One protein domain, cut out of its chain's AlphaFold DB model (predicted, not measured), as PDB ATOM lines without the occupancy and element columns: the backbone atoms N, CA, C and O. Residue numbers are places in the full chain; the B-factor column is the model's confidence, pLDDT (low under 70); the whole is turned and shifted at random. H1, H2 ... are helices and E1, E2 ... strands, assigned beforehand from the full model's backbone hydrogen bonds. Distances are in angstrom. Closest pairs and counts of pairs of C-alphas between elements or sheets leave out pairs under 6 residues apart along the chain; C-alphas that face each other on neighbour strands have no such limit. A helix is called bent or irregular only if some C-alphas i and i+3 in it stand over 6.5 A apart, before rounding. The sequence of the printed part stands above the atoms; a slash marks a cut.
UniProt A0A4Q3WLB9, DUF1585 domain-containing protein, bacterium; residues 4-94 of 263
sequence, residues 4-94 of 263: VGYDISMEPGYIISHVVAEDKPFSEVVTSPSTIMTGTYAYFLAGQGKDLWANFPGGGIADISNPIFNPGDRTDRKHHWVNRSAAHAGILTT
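AT A GLANCE: This is residues 4 to 94 of the 263 residues of the protein "DUF1585 domain-containing protein" of bacterium (UniProt A0A4Q3WLB9). A short antiparallel ribbon of two strands, E1 and E2, stands near the middle, with a long kinked helix, H1, packed on E1. The small helices H2 and H4 sit together at one end of the longest axis and H3 at the other, while a long stretch with no named element, residues 49 to 78, loops over the outside from H3 back to E2. The printed part has 91 residues, with four named helices and two named strands in the order H1, H2, E1, H3, E2, H4, and its class is mixed, helices and strands. The whole is compact and rounded, with a radius of gyration of the C-alphas of 12.2 A and spans of 33 by 28 by 22 A.

HOW THE PARTS SIT: H1, residues 4 to 21, is the hub, touching three other helices. It is irregular, with C-alphas 9 and 12 7.3 A apart, and has a kink of 54 degrees near residue 12. With residues 12 to 19 alone it touches H2, residues 28 to 31; the closest C-alphas, of Ile 16 and Val 29, are 6.0 A apart. The closest C-alphas of H1 and E1, residues 34 to 38, are those of Ile 15 and Ile 36, 6.0 A apart. With residues 4 to 8 alone H1 touches H3, residues 39 to 48, closest at the C-alphas of Val 4 and Tyr 41, 5.7 A; their lines stand at a steep tilt of 45 degrees, opposite ways. E2, residues 79 to 83, is the antiparallel neighbour of E1, at 145 degrees between directions; N 35 and O 82, 2.9 A, and N 37 and O 80, 2.8 A, are within hydrogen-bond range. H1 and E2 are near each other, with 7 pairs of C-alphas within 10 A. H4, residues 90 to 93, touches H1 at residues 11 to 15 alone, closest at the C-alphas of Pro 12 and Ile 91, 5.3 A. H4 also touches H2, where the C-alphas of Val 30 and Gly 90 come closest at 4.2 A. H3 is apart from H2 and H4. In H3 every O i to N i+4 pair is within hydrogen-bond range, in H1 12 of 14 are, and H2 and H4 are too short for such a pair.

IN THESE COORDINATES: H1 begins at C-alpha 4 (-4.425, 12.868, -5.878) and measures 23.1 A from first to last C-alpha. H2 measures 4.7 A, E1 13.2 A, H3 14.2 A and E2 13.1 A. E1 begins at C-alpha 34 (-0.639, 31.661, -4.315). H4 measures 6.0 A and ends at C-alpha 93 (6.574, 26.083, -0.057).

THE WHOLE: The two C-alphas farthest apart, those of Pro 25 and Gly 47, are 34.0 A apart. The printed part has no cut, and the link from H3 to E2, 30 residues, is long. The mean pLDDT of the printed part is 89.9; residues 54 to 59 are under 70.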
ATOM      1  N   VAL A   4      -4.724  11.899  -6.943       89.25
ATOM      2  CA  VAL A   4      -4.425  12.868  -5.878       89.25
ATOM      3  C   VAL A   4      -2.919  13.058  -5.733       89.25
ATOM      4  O   VAL A   4      -2.431  14.185  -5.782       89.25
ATOM      5  N   GLY A   5      -2.165  11.965  -5.584       88.69
ATOM      6  CA  GLY A   5      -0.713  12.017  -5.488       88.69
ATOM      7  C   GLY A   5      -0.079  12.639  -6.730       88.69
ATOM      8  O   GLY A   5       0.891  13.385  -6.599       88.69
ATOM      9  N   TYR A   6      -0.652  12.387  -7.912       91.62
ATOM     10  CA  TYR A   6      -0.214  13.005  -9.159       91.62
ATOM     11  C   TYR A   6      -0.384  14.523  -9.109       91.62
ATOM     12  O   TYR A   6       0.610  15.233  -9.243       91.62
ATOM     13  N   ASP A   7      -1.587  15.024  -8.823       91.94
ATOM     14  CA  ASP A   7      -1.853  16.465  -8.811       91.94
ATOM     15  C   ASP A   7      -1.065  17.207  -7.726       91.94
ATOM     16  O   ASP A   7      -0.519  18.278  -7.994       91.94
ATOM     17  N   ILE A   8      -0.909  16.611  -6.538       89.50
ATOM     18  CA  ILE A   8      -0.041  17.167  -5.488       89.50
ATOM     19  C   ILE A   8       1.404  17.247  -5.988       89.50
ATOM     20  O   ILE A   8       2.059  18.272  -5.823       89.50
ATOM     21  N   SER A   9       1.920  16.180  -6.611       91.25
ATOM     22  CA  SER A   9       3.298  16.155  -7.119       91.25
ATOM     23  C   SER A   9       3.535  17.134  -8.273       91.25
ATOM     24  O   SER A   9       4.647  17.642  -8.427       91.25
ATOM     25  N   MET A  10       2.489  17.422  -9.054       94.44
ATOM     26  CA  MET A  10       2.519  18.317 -10.207       94.44
ATOM     27  C   MET A  10       2.300  19.787  -9.848       94.44
ATOM     28  O   MET A  10       2.554  20.635 -10.698       94.44
ATOM     29  N   GLU A  11       1.925  20.120  -8.608       93.19
ATOM     30  CA  GLU A  11       1.715  21.501  -8.145       93.19
ATOM     31  C   GLU A  11       2.848  22.471  -8.562       93.19
ATOM     32  O   GLU A  11       2.539  23.522  -9.130       93.19
ATOM     33  N   PRO A  12       4.156  22.146  -8.419       95.50
ATOM     34  CA  PRO A  12       5.227  23.003  -8.933       95.50
ATOM     35  C   PRO A  12       5.189  23.200 -10.451       95.50
ATOM     36  O   PRO A  12       5.447  24.297 -10.944       95.50
ATOM     37  N   GLY A  13       4.883  22.133 -11.194       96.25
ATOM     38  CA  GLY A  13       4.762  22.157 -12.649       96.25
ATOM     39  C   GLY A  13       3.580  23.008 -13.105       96.25
ATOM     40  O   GLY A  13       3.729  23.787 -14.042       96.25
ATOM     41  N   TYR A  14       2.450  22.930 -12.400       97.31
ATOM     42  CA  TYR A  14       1.289  23.775 -12.653       97.31
ATOM     43  C   TYR A  14       1.585  25.251 -12.358       97.31
ATOM     44  O   TYR A  14       1.253  26.110 -13.169       97.31
ATOM     45  N   ILE A  15       2.289  25.576 -11.266       97.94
ATOM     46  CA  ILE A  15       2.733  26.959 -11.009       97.94
ATOM     47  C   ILE A  15       3.585  27.475 -12.176       97.94
ATOM     48  O   ILE A  15       3.317  28.554 -12.698       97.94
ATOM     49  N   ILE A  16       4.580  26.699 -12.624       98.00
ATOM     50  CA  ILE A  16       5.428  27.068 -13.771       98.00
ATOM     51  C   ILE A  16       4.576  27.270 -15.023       98.00
ATOM     52  O   ILE A  16       4.707  28.297 -15.690       98.00
ATOM     53  N   SER A  17       3.696  26.314 -15.340       97.19
ATOM     54  CA  SER A  17       2.883  26.381 -16.547       97.19
ATOM     55  C   SER A  17       1.971  27.597 -16.530       97.19
ATOM     56  O   SER A  17       1.901  28.277 -17.540       97.19
ATOM     57  N   HIS A  18       1.326  27.911 -15.403       98.25
ATOM     58  CA  HIS A  18       0.434  29.063 -15.286       98.25
ATOM     59  C   HIS A  18       1.181  30.394 -15.320       98.25
ATOM     60  O   HIS A  18       0.768  31.293 -16.044       98.25
ATOM     61  N   VAL A  19       2.324  30.510 -14.637       98.44
ATOM     62  CA  VAL A  19       3.158  31.720 -14.709       98.44
ATOM     63  C   VAL A  19       3.572  32.017 -16.155       98.44
ATOM     64  O   VAL A  19       3.446  33.148 -16.618       98.44
ATOM     65  N   VAL A  20       3.987  30.998 -16.911       98.12
ATOM     66  CA  VAL A  20       4.356  31.156 -18.328       98.12
ATOM     67  C   VAL A  20       3.127  31.322 -19.234       98.12
ATOM     68  O   VAL A  20       3.174  32.057 -20.224       98.12
ATOM     69  N   ALA A  21       2.025  30.626 -18.940       97.06
ATOM     70  CA  ALA A  21       0.802  30.639 -19.738       97.06
ATOM     71  C   ALA A  21       0.051  31.978 -19.661       97.06
ATOM     72  O   ALA A  21      -0.598  32.382 -20.626       97.06
ATOM     73  N   GLU A  22       0.153  32.652 -18.523       97.69
ATOM     74  CA  GLU A  22      -0.574  33.880 -18.204       97.69
ATOM     75  C   GLU A  22       0.313  35.128 -18.303       97.69
ATOM     76  O   GLU A  22      -0.069  36.191 -17.827       97.69
ATOM     77  N   ASP A  23       1.493  35.007 -18.923       97.31
ATOM     78  CA  ASP A  23       2.414  36.125 -19.165       97.31
ATOM     79  C   ASP A  23       2.870  36.854 -17.883       97.31
ATOM     80  O   ASP A  23       3.215  38.038 -17.902       97.31
ATOM     81  N   LYS A  24       2.923  36.125 -16.763       98.19
ATOM     82  CA  LYS A  24       3.405  36.625 -15.473       98.19
ATOM     83  C   LYS A  24       4.941  36.674 -15.440       98.19
ATOM     84  O   LYS A  24       5.598  35.866 -16.107       98.19
ATOM     85  N   PRO A  25       5.548  37.567 -14.633       98.44
ATOM     86  CA  PRO A  25       6.978  37.515 -14.352       98.44
ATOM     87  C   PRO A  25       7.375  36.136 -13.824       98.44
ATOM     88  O   PRO A  25       6.807  35.642 -12.850       98.44
ATOM     89  N   PHE A  26       8.384  35.512 -14.427       98.62
ATOM     90  CA  PHE A  26       8.786  34.153 -14.064       98.62
ATOM     91  C   PHE A  26       9.326  34.045 -12.631       98.62
ATOM     92  O   PHE A  26       9.338  32.963 -12.054       98.62
ATOM     93  N   SER A  27       9.701  35.164 -12.007       98.38
ATOM     94  CA  SER A  27      10.000  35.224 -10.574       98.38
ATOM     95  C   SER A  27       8.834  34.764  -9.687       98.38
ATOM     96  O   SER A  27       9.092  34.242  -8.602       98.38
ATOM     97  N   GLU A  28       7.575  34.864 -10.143       98.31
ATOM     98  CA  GLU A  28       6.395  34.404  -9.392       98.31
ATOM     99  C   GLU A  28       6.467  32.915  -9.017       98.31
ATOM    100  O   GLU A  28       5.909  32.524  -7.990       98.31
ATOM    101  N   VAL A  29       7.229  32.090  -9.753       98.44
ATOM    102  CA  VAL A  29       7.413  30.664  -9.419       98.44
ATOM    103  C   VAL A  29       8.089  30.442  -8.062       98.44
ATOM    104  O   VAL A  29       7.947  29.368  -7.480       98.44
ATOM    105  N   VAL A  30       8.799  31.440  -7.524       97.88
ATOM    106  CA  VAL A  30       9.429  31.386  -6.192       97.88
ATOM    107  C   VAL A  30       8.966  32.493  -5.245       97.88
ATOM    108  O   VAL A  30       9.288  32.429  -4.063       97.88
ATOM    109  N   THR A  31       8.210  33.489  -5.712       97.38
ATOM    110  CA  THR A  31       7.760  34.616  -4.872       97.38
ATOM    111  C   THR A  31       6.262  34.634  -4.589       97.38
ATOM    112  O   THR A  31       5.850  35.301  -3.643       97.38
ATOM    113  N   SER A  32       5.438  33.924  -5.369       94.94
ATOM    114  CA  SER A  32       3.982  34.023  -5.238       94.94
ATOM    115  C   SER A  32       3.469  33.390  -3.934       94.94
ATOM    116  O   SER A  32       3.824  32.248  -3.627       94.94
ATOM    117  N   PRO A  33       2.589  34.061  -3.167       92.62
ATOM    118  CA  PRO A  33       1.913  33.428  -2.037       92.62
ATOM    119  C   PRO A  33       0.854  32.419  -2.507       92.62
ATOM    120  O   PRO A  33       0.457  31.529  -1.756       92.62
ATOM    121  N   SER A  34       0.403  32.515  -3.754       93.75
ATOM    122  CA  SER A  34      -0.639  31.661  -4.315       93.75
ATOM    123  C   SER A  34      -0.075  30.313  -4.776       93.75
ATOM    124  O   SER A  34       1.137  30.125  -4.924       93.75
ATOM    125  N   THR A  35      -0.968  29.350  -4.976       93.50
ATOM    126  CA  THR A  35      -0.678  28.070  -5.627       93.50
ATOM    127  C   THR A  35      -1.773  27.722  -6.633       93.50
ATOM    128  O   THR A  35      -2.793  28.412  -6.702       93.50
ATOM    129  N   ILE A  36      -1.556  26.657  -7.402       95.50
ATOM    130  CA  ILE A  36      -2.557  26.082  -8.293       95.50
ATOM    131  C   ILE A  36      -3.250  24.917  -7.596       95.50
ATOM    132  O   ILE A  36      -2.611  23.953  -7.179       95.50
ATOM    133  N   MET A  37      -4.571  25.009  -7.511       93.94
ATOM    134  CA  MET A  37      -5.442  23.960  -7.010       93.94
ATOM    135  C   MET A  37      -6.189  23.307  -8.176       93.94
ATOM    136  O   MET A  37      -6.784  23.999  -9.005       93.94
ATOM    137  N   THR A  38      -6.163  21.977  -8.237       95.38
ATOM    138  CA  THR A  38      -6.976  21.179  -9.169       95.38
ATOM    139  C   THR A  38      -8.243  20.688  -8.473       95.38
ATOM    140  O   THR A  38      -8.301  20.655  -7.240       95.38
ATOM    141  N   GLY A  39      -9.244  20.245  -9.240       94.81
ATOM    142  CA  GLY A  39     -10.446  19.620  -8.680       94.81
ATOM    143  C   GLY A  39     -10.135  18.400  -7.808       94.81
ATOM    144  O   GLY A  39     -10.608  18.304  -6.676       94.81
ATOM    145  N   THR A  40      -9.260  17.502  -8.275       94.25
ATOM    146  CA  THR A  40      -8.813  16.319  -7.515       94.25
ATOM    147  C   THR A  40      -8.140  16.697  -6.198       94.25
ATOM    148  O   THR A  40      -8.413  16.086  -5.161       94.25
ATOM    149  N   TYR A  41      -7.259  17.700  -6.225       92.25
ATOM    150  CA  TYR A  41      -6.527  18.130  -5.042       92.25
ATOM    151  C   TYR A  41      -7.456  18.834  -4.041       92.25
ATOM    152  O   TYR A  41      -7.452  18.507  -2.853       92.25
ATOM    153  N   ALA A  42      -8.343  19.712  -4.514       93.12
ATOM    154  CA  ALA A  42      -9.343  20.354  -3.667       93.12
ATOM    155  C   ALA A  42     -10.341  19.352  -3.073       93.12
ATOM    156  O   ALA A  42     -10.683  19.465  -1.897       93.12
ATOM    157  N   TYR A  43     -10.768  18.346  -3.846       93.25
ATOM    158  CA  TYR A  43     -11.598  17.236  -3.373       93.25
ATOM    159  C   TYR A  43     -10.923  16.470  -2.234       93.25
ATOM    160  O   TYR A  43     -11.541  16.223  -1.197       93.25
ATOM    161  N   PHE A  44      -9.639  16.142  -2.395       91.62
ATOM    162  CA  PHE A  44      -8.859  15.493  -1.347       91.62
ATOM    163  C   PHE A  44      -8.810  16.338  -0.067       91.62
ATOM    164  O   PHE A  44      -9.096  15.823   1.014       91.62
ATOM    165  N   LEU A  45      -8.529  17.639  -0.182       89.81
ATOM    166  CA  LEU A  45      -8.514  18.550   0.965       89.81
ATOM    167  C   LEU A  45      -9.896  18.727   1.599       89.81
ATOM    168  O   LEU A  45     -10.012  18.719   2.819       89.81
ATOM    169  N   ALA A  46     -10.966  18.810   0.810       89.50
ATOM    170  CA  ALA A  46     -12.326  18.876   1.336       89.50
ATOM    171  C   ALA A  46     -12.689  17.624   2.159       89.50
ATOM    172  O   ALA A  46     -13.376  17.748   3.171       89.50
ATOM    173  N   GLY A  47     -12.203  16.441   1.757       88.06
ATOM    174  CA  GLY A  47     -12.451  15.173   2.452       88.06
ATOM    175  C   GLY A  47     -11.545  14.902   3.661       88.06
ATOM    176  O   GLY A  47     -11.994  14.285   4.621       88.06
ATOM    177  N   GLN A  48     -10.284  15.344   3.630       85.00
ATOM    178  CA  GLN A  48      -9.324  15.161   4.735       85.00
ATOM    179  C   GLN A  48      -9.351  16.297   5.769       85.00
ATOM    180  O   GLN A  48      -8.801  16.155   6.859       85.00
ATOM    181  N   GLY A  49      -9.983  17.419   5.428       83.75
ATOM    182  CA  GLY A  49      -9.913  18.671   6.168       83.75
ATOM    183  C   GLY A  49      -9.134  19.706   5.364       83.75
ATOM    184  O   GLY A  49      -7.984  19.489   4.985       83.75
ATOM    185  N   LYS A  50      -9.766  20.852   5.097       80.88
ATOM    186  CA  LYS A  50      -9.202  21.910   4.239       80.88
ATOM    187  C   LYS A  50      -7.894  22.494   4.792       80.88
ATOM    188  O   LYS A  50      -7.080  23.006   4.032       80.88
ATOM    189  N   ASP A  51      -7.684  22.326   6.095       75.50
ATOM    190  CA  ASP A  51      -6.485  22.697   6.843       75.50
ATOM    191  C   ASP A  51      -5.469  21.549   6.977       75.50
ATOM    192  O   ASP A  51      -4.570  21.626   7.807       75.50
ATOM    193  N   LEU A  52      -5.560  20.479   6.174       78.31
ATOM    194  CA  LEU A  52      -4.598  19.364   6.213       78.31
ATOM    195  C   LEU A  52      -3.143  19.853   6.143       78.31
ATOM    196  O   LEU A  52      -2.256  19.311   6.805       78.31
ATOM    197  N   TRP A  53      -2.906  20.902   5.353       74.50
ATOM    198  CA  TRP A  53      -1.592  21.513   5.214       74.50
ATOM    199  C   TRP A  53      -1.289  22.594   6.246       74.50
ATOM    200  O   TRP A  53      -0.135  22.995   6.321       74.50
ATOM    201  N   ALA A  54      -2.245  23.014   7.079       69.88
ATOM    202  CA  ALA A  54      -2.054  24.075   8.071       69.88
ATOM    203  C   ALA A  54      -0.976  23.749   9.112       69.88
ATOM    204  O   ALA A  54      -0.378  24.665   9.663       69.88
ATOM    205  N   ASN A  55      -0.669  22.464   9.311       61.91
ATOM    206  CA  ASN A  55       0.442  22.029  10.158       61.91
ATOM    207  C   ASN A  55       1.824  22.350   9.557       61.91
ATOM    208  O   ASN A  55       2.821  22.285  10.265       61.91
ATOM    209  N   PHE A  56       1.930  22.666   8.261       66.62
ATOM    210  CA  PHE A  56       3.149  23.248   7.695       66.62
ATOM    211  C   PHE A  56       3.183  24.750   8.022       66.62
ATOM    212  O   PHE A  56       2.133  25.383   8.034       66.62
ATOM    213  N   PRO A  57       4.352  25.371   8.253       58.00
ATOM    214  CA  PRO A  57       4.431  26.791   8.595       58.00
ATOM    215  C   PRO A  57       3.732  27.678   7.564       58.00
ATOM    216  O   PRO A  57       4.111  27.711   6.403       58.00
ATOM    217  N   GLY A  58       2.707  28.418   7.977       59.06
ATOM    218  CA  GLY A  58       1.891  29.207   7.053       59.06
ATOM    219  C   GLY A  58       0.978  28.387   6.135       59.06
ATOM    220  O   GLY A  58       0.386  28.955   5.228       59.06
ATOM    221  N   GLY A  59       0.793  27.098   6.383       60.31
ATOM    222  CA  GLY A  59       0.086  26.157   5.516       60.31
ATOM    223  C   GLY A  59      -1.435  26.297   5.461       60.31
ATOM    224  O   GLY A  59      -2.118  25.407   4.960       60.31
ATOM    225  N   GLY A  60      -1.977  27.399   5.975       73.88
ATOM    226  CA  GLY A  60      -3.368  27.756   5.761       73.88
ATOM    227  C   GLY A  60      -3.597  28.212   4.322       73.88
ATOM    228  O   GLY A  60      -2.817  28.985   3.753       73.88
ATOM    229  N   ILE A  61      -4.708  27.773   3.743       84.75
ATOM    230  CA  ILE A  61      -5.227  28.337   2.502       84.75
ATOM    231  C   ILE A  61      -5.984  29.614   2.881       84.75
ATOM    232  O   ILE A  61      -6.963  29.555   3.618       84.75
ATOM    233  N   ALA A  62      -5.534  30.780   2.413       89.06
ATOM    234  CA  ALA A  62      -6.232  32.037   2.689       89.06
ATOM    235  C   ALA A  62      -7.622  32.038   2.031       89.06
ATOM    236  O   ALA A  62      -8.604  32.456   2.639       89.06
ATOM    237  N   ASP A  63      -7.718  31.453   0.836       91.69
ATOM    238  CA  ASP A  63      -8.971  31.282   0.100       91.69
ATOM    239  C   ASP A  63      -9.693  29.963   0.465       91.69
ATOM    240  O   ASP A  63     -10.261  29.294  -0.394       91.69
ATOM    241  N   ILE A  64      -9.679  29.542   1.736       88.31
ATOM    242  CA  ILE A  64     -10.309  28.280   2.193       88.31
ATOM    243  C   ILE A  64     -11.827  28.215   1.935       88.31
ATOM    244  O   ILE A  64     -12.431  27.138   1.882       88.31
ATOM    245  N   SER A  65     -12.454  29.382   1.771       90.06
ATOM    246  CA  SER A  65     -13.862  29.555   1.410       90.06
ATOM    247  C   SER A  65     -14.128  29.468  -0.096       90.06
ATOM    248  O   SER A  65     -15.290  29.535  -0.498       90.06
ATOM    249  N   ASN A  66     -13.093  29.308  -0.933       92.06
ATOM    250  CA  ASN A  66     -13.246  29.170  -2.377       92.06
ATOM    251  C   ASN A  66     -14.197  27.994  -2.708       92.06
ATOM    252  O   ASN A  66     -14.049  26.913  -2.120       92.06
ATOM    253  N   PRO A  67     -15.154  28.173  -3.645       91.69
ATOM    254  CA  PRO A  67     -16.109  27.133  -4.033       91.69
ATOM    255  C   PRO A  67     -15.479  25.799  -4.440       91.69
ATOM    256  O   PRO A  67     -16.108  24.763  -4.253       91.69
ATOM    257  N   ILE A  68     -14.229  25.799  -4.918       92.69
ATOM    258  CA  ILE A  68     -13.498  24.575  -5.272       92.69
ATOM    259  C   ILE A  68     -13.382  23.585  -4.099       92.69
ATOM    260  O   ILE A  68     -13.206  22.392  -4.316       92.69
ATOM    261  N   PHE A  69     -13.498  24.056  -2.852       91.56
ATOM    262  CA  PHE A  69     -13.457  23.218  -1.652       91.56
ATOM    263  C   PHE A  69     -14.850  22.855  -1.098       91.56
ATOM    264  O   PHE A  69     -14.911  22.238  -0.031       91.56
ATOM    265  N   ASN A  70     -15.973  23.275  -1.709       88.31
ATOM    266  CA  ASN A  70     -17.311  23.094  -1.119       88.31
ATOM    267  C   ASN A  70     -18.470  22.843  -2.120       88.31
ATOM    268  O   ASN A  70     -19.076  23.807  -2.595       88.31
ATOM    269  N   PRO A  71     -18.878  21.572  -2.321       85.12
ATOM    270  CA  PRO A  71     -18.059  20.381  -2.095       85.12
ATOM    271  C   PRO A  71     -16.903  20.370  -3.102       85.12
ATOM    272  O   PRO A  71     -17.025  20.916  -4.194       85.12
ATOM    273  N   GLY A  72     -15.778  19.751  -2.749       85.31
ATOM    274  CA  GLY A  72     -14.749  19.512  -3.758       85.31
ATOM    275  C   GLY A  72     -15.269  18.601  -4.873       85.31
ATOM    276  O   GLY A  72     -16.082  17.711  -4.617       85.31
ATOM    277  N   ASP A  73     -14.795  18.815  -6.099       91.31
ATOM    278  CA  ASP A  73     -15.219  18.067  -7.286       91.31
ATOM    279  C   ASP A  73     -14.010  17.444  -7.993       91.31
ATOM    280  O   ASP A  73     -13.223  18.126  -8.647       91.31
ATOM    281  N   ARG A  74     -13.877  16.115  -7.900       91.31
ATOM    282  CA  ARG A  74     -12.800  15.362  -8.564       91.31
ATOM    283  C   ARG A  74     -12.925  15.362 -10.095       91.31
ATOM    284  O   ARG A  74     -11.972  15.027 -10.793       91.31
ATOM    285  N   THR A  75     -14.095  15.703 -10.632       92.69
ATOM    286  CA  THR A  75     -14.321  15.796 -12.076       92.69
ATOM    287  C   THR A  75     -13.964  17.165 -12.648       92.69
ATOM    288  O   THR A  75     -13.813  17.272 -13.867       92.69
ATOM    289  N   ASP A  76     -13.741  18.181 -11.802       93.94
ATOM    290  CA  ASP A  76     -13.261  19.485 -12.249       93.94
ATOM    291  C   ASP A  76     -11.823  19.375 -12.778       93.94
ATOM    292  O   ASP A  76     -10.860  19.140 -12.045       93.94
ATOM    293  N   ARG A  77     -11.688  19.544 -14.095       91.38
ATOM    294  CA  ARG A  77     -10.409  19.500 -14.816       91.38
ATOM    295  C   ARG A  77      -9.742  20.872 -14.937       91.38
ATOM    296  O   ARG A  77      -8.746  20.992 -15.645       91.38
ATOM    297  N   LYS A  78     -10.298  21.915 -14.315       93.69
ATOM    298  CA  LYS A  78      -9.717  23.259 -14.322       93.69
ATOM    299  C   LYS A  78      -8.636  23.393 -13.256       93.69
ATOM    300  O   LYS A  78      -8.630  22.715 -12.230       93.69
ATOM    301  N   HIS A  79      -7.732  24.324 -13.521       95.31
ATOM    302  CA  HIS A  79      -6.738  24.794 -12.572       95.31
ATOM    303  C   HIS A  79      -7.175  26.148 -12.029       95.31
ATOM    304  O   HIS A  79      -7.598  27.020 -12.790       95.31
ATOM    305  N   HIS A  80      -7.049  26.321 -10.719       95.31
ATOM    306  CA  HIS A  80      -7.487  27.525 -10.030       95.31
ATOM    307  C   HIS A  80      -6.337  28.113  -9.236       95.31
ATOM    308  O   HIS A  80      -5.699  27.414  -8.450       95.31
ATOM    309  N   TRP A  81      -6.096  29.410  -9.403       95.44
ATOM    310  CA  TRP A  81      -5.251  30.142  -8.471       95.44
ATOM    311  C   TRP A  81      -5.959  30.252  -7.126       95.44
ATOM    312  O   TRP A  81      -7.102  30.700  -7.047       95.44
ATOM    313  N   VAL A  82      -5.262  29.849  -6.071       94.00
ATOM    314  CA  VAL A  82      -5.746  29.914  -4.695       94.00
ATOM    315  C   VAL A  82      -4.665  30.570  -3.846       94.00
ATOM    316  O   VAL A  82      -3.509  30.138  -3.846       94.00
ATOM    317  N   ASN A  83      -5.026  31.626  -3.120       92.75
ATOM    318  CA  ASN A  83      -4.117  32.293  -2.199       92.75
ATOM    319  C   ASN A  83      -3.884  31.437  -0.958       92.75
ATOM    320  O   ASN A  83      -4.815  30.887  -0.361       92.75
ATOM    321  N   ARG A  84      -2.622  31.362  -0.543       89.00
ATOM    322  CA  ARG A  84      -2.211  30.757   0.724       89.00
ATOM    323  C   ARG A  84      -1.842  31.853   1.722       89.00
ATOM    324  O   ARG A  84      -1.839  33.036   1.378       89.00
ATOM    325  N   SER A  85      -1.559  31.479   2.966       83.44
ATOM    326  CA  SER A  85      -1.179  32.456   3.988       83.44
ATOM    327  C   SER A  85       0.173  33.134   3.698       83.44
ATOM    328  O   SER A  85       0.932  32.744   2.806       83.44
ATOM    329  N   ALA A  86       0.499  34.158   4.490       81.44
ATOM    330  CA  ALA A  86       1.612  35.063   4.229       81.44
ATOM    331  C   ALA A  86       3.005  34.405   4.173       81.44
ATOM    332  O   ALA A  86       3.897  35.012   3.598       81.44
ATOM    333  N   ALA A  87       3.228  33.204   4.730       84.25
ATOM    334  CA  ALA A  87       4.561  32.579   4.759       84.25
ATOM    335  C   ALA A  87       4.961  31.832   3.470       84.25
ATOM    336  O   ALA A  87       6.049  31.248   3.407       84.25
ATOM    337  N   HIS A  88       4.096  31.829   2.455       88.25
ATOM    338  CA  HIS A  88       4.300  31.081   1.220       88.25
ATOM    339  C   HIS A  88       5.164  31.810   0.182       88.25
ATOM    340  O   HIS A  88       5.112  33.026   0.034       88.25
ATOM    341  N   ALA A  89       5.958  31.024  -0.550       93.69
ATOM    342  CA  ALA A  89       6.930  31.481  -1.544       93.69
ATOM    343  C   ALA A  89       6.988  30.513  -2.741       93.69
ATOM    344  O   ALA A  89       7.908  29.705  -2.886       93.69
ATOM    345  N   GLY A  90       5.937  30.525  -3.559       94.75
ATOM    346  CA  GLY A  90       5.791  29.725  -4.774       94.75
ATOM    347  C   GLY A  90       6.101  28.247  -4.541       94.75
ATOM    348  O   GLY A  90       5.663  27.656  -3.543       94.75
ATOM    349  N   ILE A  91       6.914  27.686  -5.439       95.81
ATOM    350  CA  ILE A  91       7.381  26.295  -5.429       95.81
ATOM    351  C   ILE A  91       8.073  25.934  -4.116       95.81
ATOM    352  O   ILE A  91       7.849  24.834  -3.612       95.81
ATOM    353  N   LEU A  92       8.853  26.848  -3.521       94.06
ATOM    354  CA  LEU A  92       9.660  26.585  -2.318       94.06
ATOM    355  C   LEU A  92       8.823  26.136  -1.117       94.06
ATOM    356  O   LEU A  92       9.363  25.574  -0.170       94.06
ATOM    357  N   THR A  93       7.516  26.384  -1.147       90.25
ATOM    358  CA  THR A  93       6.574  26.083  -0.057       90.25
ATOM    359  C   THR A  93       5.416  25.186  -0.500       90.25
ATOM    360  O   THR A  93       4.433  25.049   0.221       90.25
ATOM    361  N   THR A  94       5.507  24.580  -1.688       89.88
ATOM    362  CA  THR A  94       4.544  23.557  -2.136       89.88
ATOM    363  C   THR A  94       4.767  22.245  -1.377       89.88
ATOM    364  O   THR A  94       5.925  21.871  -1.156       89.88
TER     365      THR A  94